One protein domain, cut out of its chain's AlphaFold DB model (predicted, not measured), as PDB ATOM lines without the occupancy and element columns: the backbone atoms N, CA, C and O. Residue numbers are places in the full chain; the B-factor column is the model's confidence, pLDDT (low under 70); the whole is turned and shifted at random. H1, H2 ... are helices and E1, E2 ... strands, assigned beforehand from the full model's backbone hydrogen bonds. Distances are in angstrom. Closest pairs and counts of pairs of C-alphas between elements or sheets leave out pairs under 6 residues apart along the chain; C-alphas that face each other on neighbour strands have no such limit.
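Overview. This is residues 2 to 91 of the 256 residues of an uncharacterized protein of Pelagibacterium sp (UniProt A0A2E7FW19). Two small lobes sit side by side in a flat outline: in one, helix H3 packs on the hairpin of E2 and E3; in the other, a little parallel sheet of E1, E4 and E5 is grazed by the short helix H2. Helix H1, at the beginning of the printed part, lies off to one side, away from the other helices and from both H3 and the hairpin. The printed part has 90 residues, with three named helices and five named strands in the order H1, E1, H2, H3, E2, E3, E4, E5, and its class is mixed, helices and strands. It is compact, with a radius of gyration of the C-alphas of 14.1 A, and spans 37 by 34 by 19 A.

Along the chain. Find C-alpha 2 at (-67.235, -24.092, 17.121); from there H1 runs through residues 2 to 8. Next come E1, residues 14 to 16, and H2, residues 20 to 27, which is 10.7 A long. At C-alpha 35, (-79.914, -2.257, 25.503), begins H3, residues 35 to 48, 19.0 A from first to last C-alpha. Then read E2, residues 53 to 58, 15.1 A long, and E3, residues 61 to 66, 16.4 A long. E4 is residues 73 to 76, and E5, residues 87 to 90, ends at C-alpha 90, (-90.816, -27.389, 0.347).

Arrangement. Look first at the sheet in the order E1, E4, E5, where E1 and E5 are the edge strands. E1 and E4 are parallel at 12 degrees, with N 75 and O 15 at 3.2 A, within hydrogen-bond range. E4 and E5 are parallel at 29 degrees, with N 74 and O 87 at 2.8 A. H2 is on this sheet but only grazes it, with residues 22 to 26. H2 and E2 are only just apart, at 8.4 A. E2 and E3 form an antiparallel hairpin at 148 degrees; see N 58 and O 61 at 2.8 A and N 65 and O 54 at 2.8 A. From H3 to E2 the closest C-alphas are those of Leu 41 and Ile 55, 6.9 A apart. H1 is apart from H2, H3 and E2 to E5. In H2 and H3 every O i to N i+4 pair is within hydrogen-bond range; in H1 1 of 3 is, beside 2 of 4 O i to N i+3 pairs.

Size, cuts and confidence. The two C-alphas farthest apart, those of Trp 35 and Val 91, are 38.9 A apart. The printed part has no cut and no long link. The mean pLDDT of the printed part is 74.8; look for values under 70 at residues 2 to 18, 29 to 31 and 59 to 60.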
ATOM      1  N   VAL A   2     -66.289 -23.188  17.820       33.66
ATOM      2  CA  VAL A   2     -67.235 -24.092  17.121       33.66
ATOM      3  C   VAL A   2     -67.862 -23.470  15.853       33.66
ATOM      4  O   VAL A   2     -67.893 -24.103  14.807       33.66
ATOM      5  N   ALA A   3     -68.269 -22.194  15.885       36.84
ATOM      6  CA  ALA A   3     -68.869 -21.516  14.724       36.84
ATOM      7  C   ALA A   3     -67.899 -21.255  13.546       36.84
ATOM      8  O   ALA A   3     -68.354 -21.140  12.412       36.84
ATOM      9  N   ASN A   4     -66.582 -21.179  13.795       37.59
ATOM     10  CA  ASN A   4     -65.573 -20.996  12.738       37.59
ATOM     11  C   ASN A   4     -65.136 -22.328  12.109       37.59
ATOM     12  O   ASN A   4     -64.659 -22.336  10.976       37.59
ATOM     13  N   GLU A   5     -65.346 -23.462  12.786       38.44
ATOM     14  CA  GLU A   5     -65.164 -24.784  12.172       38.44
ATOM     15  C   GLU A   5     -66.281 -25.124  11.177       38.44
ATOM     16  O   GLU A   5     -66.000 -25.712  10.133       38.44
ATOM     17  N   PHE A   6     -67.515 -24.675  11.435       43.72
ATOM     18  CA  PHE A   6     -68.659 -24.881  10.536       43.72
ATOM     19  C   PHE A   6     -68.505 -24.213   9.163       43.72
ATOM     20  O   PHE A   6     -69.093 -24.678   8.196       43.72
ATOM     21  N   HIS A   7     -67.696 -23.154   9.061       42.09
ATOM     22  CA  HIS A   7     -67.429 -22.472   7.791       42.09
ATOM     23  C   HIS A   7     -66.254 -23.088   7.012       42.09
ATOM     24  O   HIS A   7     -66.186 -22.950   5.793       42.09
ATOM     25  N   LYS A   8     -65.316 -23.746   7.711       42.19
ATOM     26  CA  LYS A   8     -64.101 -24.343   7.123       42.19
ATOM     27  C   LYS A   8     -64.328 -25.732   6.529       42.19
ATOM     28  O   LYS A   8     -63.540 -26.178   5.702       42.19
ATOM     29  N   LYS A   9     -65.399 -26.410   6.930       41.47
ATOM     30  CA  LYS A   9     -65.922 -27.610   6.271       41.47
ATOM     31  C   LYS A   9     -67.258 -27.205   5.669       41.47
ATOM     32  O   LYS A   9     -68.033 -26.603   6.392       41.47
ATOM     33  N   PHE A  10     -67.508 -27.483   4.391       44.97
ATOM     34  CA  PHE A  10     -68.752 -27.218   3.646       44.97
ATOM     35  C   PHE A  10     -70.020 -27.729   4.369       44.97
ATOM     36  O   PHE A  10     -70.611 -28.731   3.976       44.97
ATOM     37  N   THR A  11     -70.425 -27.087   5.463       49.38
ATOM     38  CA  THR A  11     -71.482 -27.589   6.333       49.38
ATOM     39  C   THR A  11     -72.743 -26.816   6.018       49.38
ATOM     40  O   THR A  11     -72.972 -25.735   6.551       49.38
ATOM     41  N   SER A  12     -73.552 -27.377   5.125       51.00
ATOM     42  CA  SER A  12     -74.907 -26.900   4.881       51.00
ATOM     43  C   SER A  12     -75.706 -26.978   6.180       51.00
ATOM     44  O   SER A  12     -75.929 -28.065   6.716       51.00
ATOM     45  N   VAL A  13     -76.136 -25.831   6.709       54.72
ATOM     46  CA  VAL A  13     -77.028 -25.796   7.875       54.72
ATOM     47  C   VAL A  13     -78.456 -25.957   7.373       54.72
ATOM     48  O   VAL A  13     -79.131 -24.986   7.044       54.72
ATOM     49  N   ILE A  14     -78.909 -27.208   7.307       54.25
ATOM     50  CA  ILE A  14     -80.293 -27.545   6.977       54.25
ATOM     51  C   ILE A  14     -81.100 -27.522   8.273       54.25
ATOM     52  O   ILE A  14     -81.018 -28.432   9.100       54.25
ATOM     53  N   LEU A  15     -81.899 -26.476   8.457       58.16
ATOM     54  CA  LEU A  15     -82.897 -26.445   9.519       58.16
ATOM     55  C   LEU A  15     -84.138 -27.187   9.026       58.16
ATOM     56  O   LEU A  15     -84.919 -26.655   8.237       58.16
ATOM     57  N   ARG A  16     -84.301 -28.429   9.487       51.66
ATOM     58  CA  ARG A  16     -85.544 -29.188   9.348       51.66
ATOM     59  C   ARG A  16     -86.353 -28.998  10.618       51.66
ATOM     60  O   ARG A  16     -85.901 -29.373  11.698       51.66
ATOM     61  N   SER A  17     -87.537 -28.414  10.507       56.50
ATOM     62  CA  SER A  17     -88.405 -28.272  11.669       56.50
ATOM     63  C   SER A  17     -89.868 -28.195  11.270       56.50
ATOM     64  O   SER A  17     -90.236 -27.521  10.312       56.50
ATOM     65  N   GLU A  18     -90.677 -28.907  12.043       64.50
ATOM     66  CA  GLU A  18     -92.119 -29.021  11.890       64.50
ATOM     67  C   GLU A  18     -92.776 -28.164  12.985       64.50
ATOM     68  O   GLU A  18     -92.481 -28.317  14.175       64.50
ATOM     69  N   GLY A  19     -93.638 -27.224  12.587       76.56
ATOM     70  CA  GLY A  19     -94.503 -26.480  13.505       76.56
ATOM     71  C   GLY A  19     -94.245 -24.979  13.654       76.56
ATOM     72  O   GLY A  19     -93.325 -24.381  13.092       76.56
ATOM     73  N   PHE A  20     -95.104 -24.362  14.469       80.12
ATOM     74  CA  PHE A  20     -95.254 -22.909  14.556       80.12
ATOM     75  C   PHE A  20     -93.988 -22.153  14.949       80.12
ATOM     76  O   PHE A  20     -93.746 -21.079  14.412       80.12
ATOM     77  N   ALA A  21     -93.156 -22.693  15.844       78.06
ATOM     78  CA  ALA A  21     -91.946 -21.999  16.292       78.06
ATOM     79  C   ALA A  21     -91.005 -21.655  15.123       78.06
ATOM     80  O   ALA A  21     -90.427 -20.568  15.082       78.06
ATOM     81  N   THR A  22     -90.897 -22.561  14.150       78.44
ATOM     82  CA  THR A  22     -90.077 -22.356  12.954       78.44
ATOM     83  C   THR A  22     -90.742 -21.398  11.990       78.44
ATOM     84  O   THR A  22     -90.081 -20.483  11.505       78.44
ATOM     85  N   TYR A  23     -92.045 -21.537  11.765       85.06
ATOM     86  CA  TYR A  23     -92.785 -20.640  10.881       85.06
ATOM     87  C   TYR A  23     -92.757 -19.188  11.387       85.06
ATOM     88  O   TYR A  23     -92.440 -18.281  10.621       85.06
ATOM     89  N   VAL A  24     -92.934 -18.970  12.696       82.19
ATOM     90  CA  VAL A  24     -92.787 -17.648  13.335       82.19
ATOM     91  C   VAL A  24     -91.370 -17.103  13.142       82.19
ATOM     92  O   VAL A  24     -91.185 -15.922  12.849       82.19
ATOM     93  N   SER A  25     -90.343 -17.957  13.223       80.06
ATOM     94  CA  SER A  25     -88.961 -17.518  12.997       80.06
ATOM     95  C   SER A  25     -88.712 -16.994  11.572       80.06
ATOM     96  O   SER A  25     -87.842 -16.139  11.386       80.06
ATOM     97  N   LEU A  26     -89.483 -17.464  10.582       83.38
ATOM     98  CA  LEU A  26     -89.387 -17.059   9.175       83.38
ATOM     99  C   LEU A  26     -90.129 -15.752   8.865       83.38
ATOM    100  O   LEU A  26     -89.749 -15.066   7.918       83.38
ATOM    101  N   LEU A  27     -91.125 -15.356   9.668       81.62
ATOM    102  CA  LEU A  27     -91.847 -14.087   9.486       81.62
ATOM    103  C   LEU A  27     -90.976 -12.848   9.713       81.62
ATOM    104  O   LEU A  27     -91.304 -11.773   9.224       81.62
ATOM    105  N   ASN A  28     -89.871 -12.979  10.448       71.94
ATOM    106  CA  ASN A  28     -88.966 -11.867  10.748       71.94
ATOM    107  C   ASN A  28     -89.656 -10.622  11.350       71.94
ATOM    108  O   ASN A  28     -89.171  -9.508  11.173       71.94
ATOM    109  N   ASN A  29     -90.766 -10.800  12.071       67.50
ATOM    110  CA  ASN A  29     -91.414  -9.712  12.796       67.50
ATOM    111  C   ASN A  29     -90.507  -9.302  13.961       67.50
ATOM    112  O   ASN A  29     -90.381 -10.020  14.954       67.50
ATOM    113  N   THR A  30     -89.797  -8.185  13.788       66.69
ATOM    114  CA  THR A  30     -88.786  -7.729  14.741       66.69
ATOM    115  C   THR A  30     -89.321  -6.617  15.632       66.69
ATOM    116  O   THR A  30     -89.580  -5.508  15.165       66.69
ATOM    117  N   SER A  31     -89.390  -6.876  16.931       67.50
ATOM    118  CA  SER A  31     -89.546  -5.842  17.951       67.50
ATOM    119  C   SER A  31     -88.202  -5.152  18.233       67.50
ATOM    120  O   SER A  31     -87.143  -5.786  18.110       67.50
ATOM    121  N   PRO A  32     -88.202  -3.874  18.661       72.00
ATOM    122  CA  PRO A  32     -86.980  -3.175  19.046       72.00
ATOM    123  C   PRO A  32     -86.181  -3.935  20.114       72.00
ATOM    124  O   PRO A  32     -86.701  -4.340  21.155       72.00
ATOM    125  N   VAL A  33     -84.882  -4.119  19.871       78.69
ATOM    126  CA  VAL A  33     -83.989  -4.825  20.799       78.69
ATOM    127  C   VAL A  33     -83.516  -3.876  21.897       78.69
ATOM    128  O   VAL A  33     -82.852  -2.873  21.626       78.69
ATOM    129  N   THR A  34     -83.802  -4.223  23.151       84.00
ATOM    130  CA  THR A  34     -83.379  -3.443  24.325       84.00
ATOM    131  C   THR A  34     -81.854  -3.408  24.495       84.00
ATOM    132  O   THR A  34     -81.130  -4.312  24.071       84.00
ATOM    133  N   TRP A  35     -81.344  -2.381  25.183       84.69
ATOM    134  CA  TRP A  35     -79.914  -2.257  25.503       84.69
ATOM    135  C   TRP A  35     -79.395  -3.447  26.327       84.69
ATOM    136  O   TRP A  35     -78.291  -3.928  26.079       84.69
ATOM    137  N   LYS A  36     -80.220  -3.988  27.238       86.38
ATOM    138  CA  LYS A  36     -79.902  -5.177  28.044       86.38
ATOM    139  C   LYS A  36     -79.607  -6.383  27.153       86.38
ATOM    140  O   LYS A  36     -78.654  -7.119  27.393       86.38
ATOM    141  N   ASN A  37     -80.385  -6.555  26.087       85.50
ATOM    142  CA  ASN A  37     -80.158  -7.616  25.113       85.50
ATOM    143  C   ASN A  37     -78.891  -7.369  24.287       85.50
ATOM    144  O   ASN A  37     -78.114  -8.296  24.083       85.50
ATOM    145  N   LYS A  38     -78.616  -6.125  23.878       85.81
ATOM    146  CA  LYS A  38     -77.353  -5.787  23.198       85.81
ATOM    147  C   LYS A  38     -76.132  -6.111  24.070       85.81
ATOM    148  O   LYS A  38     -75.193  -6.735  23.582       85.81
ATOM    149  N   ALA A  39     -76.179  -5.768  25.358       88.06
ATOM    150  CA  ALA A  39     -75.135  -6.112  26.323       88.06
ATOM    151  C   ALA A  39     -74.994  -7.635  26.498       88.06
ATOM    152  O   ALA A  39     -73.884  -8.160  26.450       88.06
ATOM    153  N   LYS A  40     -76.115  -8.364  26.603       86.81
ATOM    154  CA  LYS A  40     -76.125  -9.835  26.649       86.81
ATOM    155  C   LYS A  40     -75.472 -10.446  25.407       86.81
ATOM    156  O   LYS A  40     -74.658 -11.351  25.539       86.81
ATOM    157  N   LEU A  41     -75.778  -9.938  24.212       87.25
ATOM    158  CA  LEU A  41     -75.148 -10.393  22.972       87.25
ATOM    159  C   LEU A  41     -73.640 -10.129  22.974       87.25
ATOM    160  O   LEU A  41     -72.880 -11.013  22.595       87.25
ATOM    161  N   ALA A  42     -73.205  -8.942  23.402       87.44
ATOM    162  CA  ALA A  42     -71.784  -8.613  23.499       87.44
ATOM    163  C   ALA A  42     -71.056  -9.575  24.451       87.44
ATOM    164  O   ALA A  42     -70.040 -10.155  24.074       87.44
ATOM    165  N   PHE A  43     -71.633  -9.833  25.627       88.31
ATOM    166  CA  PHE A  43     -71.117 -10.824  26.570       88.31
ATOM    167  C   PHE A  43     -71.030 -12.223  25.937       88.31
ATOM    168  O   PHE A  43     -69.988 -12.867  25.989       88.31
ATOM    169  N   MET A  44     -72.091 -12.681  25.268       85.25
ATOM    170  CA  MET A  44     -72.103 -13.985  24.592       85.25
ATOM    171  C   MET A  44     -71.067 -14.077  23.464       85.25
ATOM    172  O   MET A  44     -70.485 -15.136  23.246       85.25
ATOM    173  N   LYS A  45     -70.797 -12.979  22.753       85.50
ATOM    174  CA  LYS A  45     -69.752 -12.940  21.725       85.50
ATOM    175  C   LYS A  45     -68.358 -13.064  22.329       85.50
ATOM    176  O   LYS A  45     -67.577 -13.862  21.830       85.50
ATOM    177  N   VAL A  46     -68.081 -12.331  23.405       87.81
ATOM    178  CA  VAL A  46     -66.757 -12.298  24.045       87.81
ATOM    179  C   VAL A  46     -66.461 -13.586  24.817       87.81
ATOM    180  O   VAL A  46     -65.401 -14.171  24.640       87.81
ATOM    181  N   PHE A  47     -67.396 -14.048  25.649       85.38
ATOM    182  CA  PHE A  47     -67.135 -15.133  26.603       85.38
ATOM    183  C   PHE A  47     -67.586 -16.512  26.113       85.38
ATOM    184  O   PHE A  47     -66.983 -17.515  26.479       85.38
ATOM    185  N   VAL A  48     -68.633 -16.581  25.284       81.94
ATOM    186  CA  VAL A  48     -69.156 -17.853  24.739       81.94
ATOM    187  C   VAL A  48     -68.671 -18.087  23.298       81.94
ATOM    188  O   VAL A  48     -68.703 -19.209  22.796       81.94
ATOM    189  N   GLY A  49     -68.181 -17.045  22.616       79.75
ATOM    190  CA  GLY A  49     -67.616 -17.147  21.268       79.75
ATOM    191  C   GLY A  49     -68.656 -17.315  20.155       79.75
ATOM    192  O   GLY A  49     -68.357 -17.926  19.126       79.75
ATOM    193  N   ILE A  50     -69.885 -16.807  20.340       78.88
ATOM    194  CA  ILE A  50     -70.971 -16.884  19.339       78.88
ATOM    195  C   ILE A  50     -70.963 -15.645  18.423       78.88
ATOM    196  O   ILE A  50     -71.898 -14.843  18.396       78.88
ATOM    197  N   GLU A  51     -69.888 -15.472  17.659       78.94
ATOM    198  CA  GLU A  51     -69.610 -14.272  16.843       78.94
ATOM    199  C   GLU A  51     -70.655 -14.010  15.747       78.94
ATOM    200  O   GLU A  51     -71.054 -12.870  15.480       78.94
ATOM    201  N   ASN A  52     -71.160 -15.091  15.161       83.44
ATOM    202  CA  ASN A  52     -72.024 -15.107  13.986       83.44
ATOM    203  C   ASN A  52     -73.525 -15.052  14.307       83.44
ATOM    204  O   ASN A  52     -74.372 -15.508  13.535       83.44
ATOM    205  N   SER A  53     -73.846 -14.453  15.451       83.75
ATOM    206  CA  SER A  53     -75.207 -14.302  15.945       83.75
ATOM    207  C   SER A  53     -75.626 -12.843  16.109       83.75
ATOM    208  O   SER A  53     -74.806 -11.919  16.234       83.75
ATOM    209  N   TYR A  54     -76.937 -12.643  16.110       85.19
ATOM    210  CA  TYR A  54     -77.604 -11.401  16.454       85.19
ATOM    211  C   TYR A  54     -78.824 -11.702  17.323       85.19
ATOM    212  O   TYR A  54     -79.291 -12.837  17.380       85.19
ATOM    213  N   ILE A  55     -79.313 -10.697  18.045       84.44
ATOM    214  CA  ILE A  55     -80.566 -10.819  18.785       84.44
ATOM    215  C   ILE A  55     -81.671 -10.165  17.973       84.44
ATOM    216  O   ILE A  55     -81.512  -9.036  17.513       84.44
ATOM    217  N   VAL A  56     -82.788 -10.872  17.853       80.94
ATOM    218  CA  VAL A  56     -84.046 -10.351  17.324       80.94
ATOM    219  C   VAL A  56     -85.037 -10.245  18.469       80.94
ATOM    220  O   VAL A  56     -85.140 -11.165  19.280       80.94
ATOM    221  N   GLY A  57     -85.743  -9.119  18.559       73.38
ATOM    222  CA  GLY A  57     -86.941  -9.045  19.385       73.38
ATOM    223  C   GLY A  57     -88.062  -9.787  18.671       73.38
ATOM    224  O   GLY A  57     -88.406  -9.419  17.560       73.38
ATOM    225  N   GLU A  58     -88.605 -10.826  19.280       70.12
ATOM    226  CA  GLU A  58     -89.783 -11.547  18.803       70.12
ATOM    227  C   GLU A  58     -90.961 -11.290  19.749       70.12
ATOM    228  O   GLU A  58     -90.800 -10.740  20.845       70.12
ATOM    229  N   SER A  59     -92.155 -11.711  19.336       64.19
ATOM    230  CA  SER A  59     -93.403 -11.587  20.095       64.19
ATOM    231  C   SER A  59     -93.355 -12.205  21.499       64.19
ATOM    232  O   SER A  59     -94.081 -11.762  22.384       64.19
ATOM    233  N   ASN A  60     -92.467 -13.174  21.735       63.22
ATOM    234  CA  ASN A  60     -92.260 -13.825  23.029       63.22
ATOM    235  C   ASN A  60     -90.910 -13.478  23.694       63.22
ATOM    236  O   ASN A  60     -90.416 -14.221  24.543       63.22
ATOM    237  N   GLY A  61     -90.305 -12.352  23.306       71.69
ATOM    238  CA  GLY A  61     -89.061 -11.844  23.876       71.69
ATOM    239  C   GLY A  61     -87.888 -11.881  22.903       71.69
ATOM    240  O   GLY A  61     -88.031 -12.072  21.702       71.69
ATOM    241  N   ALA A  62     -86.686 -11.646  23.417       79.31
ATOM    242  CA  ALA A  62     -85.487 -11.592  22.592       79.31
ATOM    243  C   ALA A  62     -84.892 -12.982  22.357       79.31
ATOM    244  O   ALA A  62     -84.532 -13.673  23.313       79.31
ATOM    245  N   LYS A  63     -84.707 -13.356  21.088       79.44
ATOM    246  CA  LYS A  63     -84.059 -14.611  20.698       79.44
ATOM    247  C   LYS A  63     -82.721 -14.370  20.028       79.44
ATOM    248  O   LYS A  63     -82.552 -13.443  19.237       79.44
ATOM    249  N   LEU A  64     -81.773 -15.245  20.342       82.88
ATOM    250  CA  LEU A  64     -80.510 -15.330  19.629       82.88
ATOM    251  C   LEU A  64     -80.742 -16.046  18.296       82.88
ATOM    252  O   LEU A  64     -81.308 -17.137  18.273       82.88
ATOM    253  N   ARG A  65     -80.280 -15.455  17.198       82.19
ATOM    254  CA  ARG A  65     -80.354 -16.025  15.852       82.19
ATOM    255  C   ARG A  65     -78.984 -16.026  15.189       82.19
ATOM    256  O   ARG A  65     -78.175 -15.129  15.417       82.19
ATOM    257  N   LEU A  66     -78.740 -17.025  14.345       83.25
ATOM    258  CA  LEU A  66     -77.615 -17.028  13.409       83.25
ATOM    259  C   LEU A  66     -77.897 -16.064  12.258       83.25
ATOM    260  O   LEU A  66     -79.044 -15.966  11.818       83.25
ATOM    261  N   LYS A  67     -76.853 -15.382  11.769       83.12
ATOM    262  CA  LYS A  67     -76.930 -14.550  10.558       83.12
ATOM    263  C   LYS A  67     -77.505 -15.355   9.390       83.12
ATOM    264  O   LYS A  67     -77.042 -16.455   9.113       83.12
ATOM    265  N   ASP A  68     -78.462 -14.765   8.683       85.06
ATOM    266  CA  ASP A  68     -79.163 -15.390   7.555       85.06
ATOM    267  C   ASP A  68     -78.203 -15.824   6.438       85.06
ATOM    268  O   ASP A  68     -78.412 -16.864   5.832       85.06
ATOM    269  N   SER A  69     -77.103 -15.087   6.230       83.31
ATOM    270  CA  SER A  69     -76.051 -15.413   5.254       83.31
ATOM    271  C   SER A  69     -75.307 -16.725   5.528       83.31
ATOM    272  O   SER A  69     -74.493 -17.134   4.713       83.31
ATOM    273  N   LEU A  70     -75.518 -17.330   6.697       82.38
ATOM    274  CA  LEU A  70     -74.923 -18.606   7.102       82.38
ATOM    275  C   LEU A  70     -75.906 -19.771   6.961       82.38
ATOM    276  O   LEU A  70     -75.595 -20.887   7.365       82.38
ATOM    277  N   ILE A  71     -77.114 -19.496   6.468       82.06
ATOM    278  CA  ILE A  71     -78.168 -20.482   6.274       82.06
ATOM    279  C   ILE A  71     -78.397 -20.588   4.771       82.06
ATOM    280  O   ILE A  71     -78.976 -19.689   4.163       82.06
ATOM    281  N   ASP A  72     -77.947 -21.689   4.177       81.38
ATOM    282  CA  ASP A  72     -78.106 -21.916   2.739       81.38
ATOM    283  C   ASP A  72     -79.575 -22.137   2.368       81.38
ATOM    284  O   ASP A  72     -80.066 -21.599   1.375       81.38
ATOM    285  N   GLU A  73     -80.289 -22.943   3.161       82.31
ATOM    286  CA  GLU A  73     -81.657 -23.354   2.869       82.31
ATOM    287  C   GLU A  73     -82.427 -23.747   4.141       82.31
ATOM    288  O   GLU A  73     -81.876 -24.346   5.064       82.31
ATOM    289  N   VAL A  74     -83.728 -23.451   4.180       82.06
ATOM    290  CA  VAL A  74     -84.661 -23.932   5.210       82.06
ATOM    291  C   VAL A  74     -85.647 -24.901   4.579       82.06
ATOM    292  O   VAL A  74     -86.258 -24.598   3.550       82.06
ATOM    293  N   TRP A  75     -85.801 -26.068   5.206       84.06
ATOM    294  CA  TRP A  75     -86.706 -27.116   4.747       84.06
ATOM    295  C   TRP A  75     -87.998 -27.035   5.540       84.06
ATOM    296  O   TRP A  75     -88.011 -27.237   6.754       84.06
ATOM    297  N   VAL A  76     -89.081 -26.739   4.832       81.62
ATOM    298  CA  VAL A  76     -90.428 -26.666   5.391       81.62
ATOM    299  C   VAL A  76     -91.291 -27.742   4.761       81.62
ATOM    300  O   VAL A  76     -91.132 -28.085   3.598       81.62
ATOM    301  N   ASP A  77     -92.222 -28.263   5.531       80.62
ATOM    302  CA  ASP A  77     -93.226 -29.250   5.135       80.62
ATOM    303  C   ASP A  77     -94.540 -28.614   4.652       80.62
ATOM    304  O   ASP A  77     -95.409 -29.301   4.117       80.62
ATOM    305  N   ARG A  78     -94.683 -27.296   4.827       81.81
ATOM    306  CA  ARG A  78     -95.809 -26.490   4.350       81.81
ATOM    307  C   ARG A  78     -95.319 -25.231   3.655       81.81
ATOM    308  O   ARG A  78     -94.249 -24.703   3.969       81.81
ATOM    309  N   ASN A  79     -96.114 -24.715   2.722       84.44
ATOM    310  CA  ASN A  79     -95.786 -23.488   2.006       84.44
ATOM    311  C   ASN A  79     -96.045 -22.237   2.866       84.44
ATOM    312  O   ASN A  79     -96.969 -21.481   2.614       84.44
ATOM    313  N   VAL A  80     -95.214 -22.016   3.883       84.94
ATOM    314  CA  VAL A  80     -95.333 -20.864   4.791       84.94
ATOM    315  C   VAL A  80     -94.668 -19.607   4.239       84.94
ATOM    316  O   VAL A  80     -93.729 -19.686   3.435       84.94
ATOM    317  N   ILE A  81     -95.120 -18.446   4.711       85.25
ATOM    318  CA  ILE A  81     -94.496 -17.149   4.432       85.25
ATOM    319  C   ILE A  81     -93.053 -17.149   4.962       85.25
ATOM    320  O   ILE A  81     -92.767 -17.649   6.051       85.25
ATOM    321  N   ASN A  82     -92.132 -16.592   4.177       86.94
ATOM    322  CA  ASN A  82     -90.741 -16.403   4.566       86.94
ATOM    323  C   ASN A  82     -90.307 -14.976   4.231       86.94
ATOM    324  O   ASN A  82     -90.047 -14.659   3.074       86.94
ATOM    325  N   ASN A  83     -90.208 -14.139   5.258       87.31
ATOM    326  CA  ASN A  83     -89.757 -12.752   5.146       87.31
ATOM    327  C   ASN A  83     -88.240 -12.623   5.363       87.31
ATOM    328  O   ASN A  83     -87.697 -11.517   5.384       87.31
ATOM    329  N   ARG A  84     -87.539 -13.746   5.544       85.06
ATOM    330  CA  ARG A  84     -86.077 -13.799   5.588       85.06
ATOM    331  C   ARG A  84     -85.537 -14.063   4.193       85.06
ATOM    332  O   ARG A  84     -86.107 -14.829   3.419       85.06
ATOM    333  N   LYS A  85     -84.381 -13.478   3.879       85.44
ATOM    334  CA  LYS A  85     -83.680 -13.676   2.597       85.44
ATOM    335  C   LYS A  85     -82.930 -15.017   2.561       85.44
ATOM    336  O   LYS A  85     -81.767 -15.065   2.181       85.44
ATOM    337  N   ILE A  86     -83.587 -16.088   3.003       86.94
ATOM    338  CA  ILE A  86     -83.055 -17.452   3.046       86.94
ATOM    339  C   ILE A  86     -83.840 -18.297   2.050       86.94
ATOM    340  O   ILE A  86     -85.065 -18.178   1.961       86.94
ATOM    341  N   ARG A  87     -83.158 -19.166   1.303       85.00
ATOM    342  CA  ARG A  87     -83.821 -20.069   0.359       85.00
ATOM    343  C   ARG A  87     -84.750 -21.027   1.113       85.00
ATOM    344  O   ARG A  87     -84.356 -21.636   2.102       85.00
ATOM    345  N   LYS A  88     -85.984 -21.183   0.634       86.25
ATOM    346  CA  LYS A  88     -86.983 -22.109   1.189       86.25
ATOM    347  C   LYS A  88     -87.134 -23.307   0.256       86.25
ATOM    348  O   LYS A  88     -87.376 -23.109  -0.934       86.25
ATOM    349  N   ARG A  89     -87.044 -24.530   0.781       84.25
ATOM    350  CA  ARG A  89     -87.423 -25.756   0.063       84.25
ATOM    351  C   ARG A  89     -88.628 -26.387   0.729       84.25
ATOM    352  O   ARG A  89     -88.602 -26.682   1.921       84.25
ATOM    353  N   LEU A  90     -89.670 -26.601  -0.067       80.56
ATOM    354  CA  LEU A  90     -90.816 -27.389   0.347       80.56
ATOM    355  C   LEU A  90     -90.452 -28.869   0.229       80.56
ATOM    356  O   LEU A  90     -90.152 -29.358  -0.861       80.56
ATOM    357  N   VAL A  91     -90.442 -29.560   1.359       77.88
ATOM    358  CA  VAL A  91     -90.213 -30.994   1.448       77.88
ATOM    359  C   VAL A  91     -91.553 -31.630   1.754       77.88
ATOM    360  O   VAL A  91     -92.034 -31.605   2.884       77.88
TER     361      VAL A  91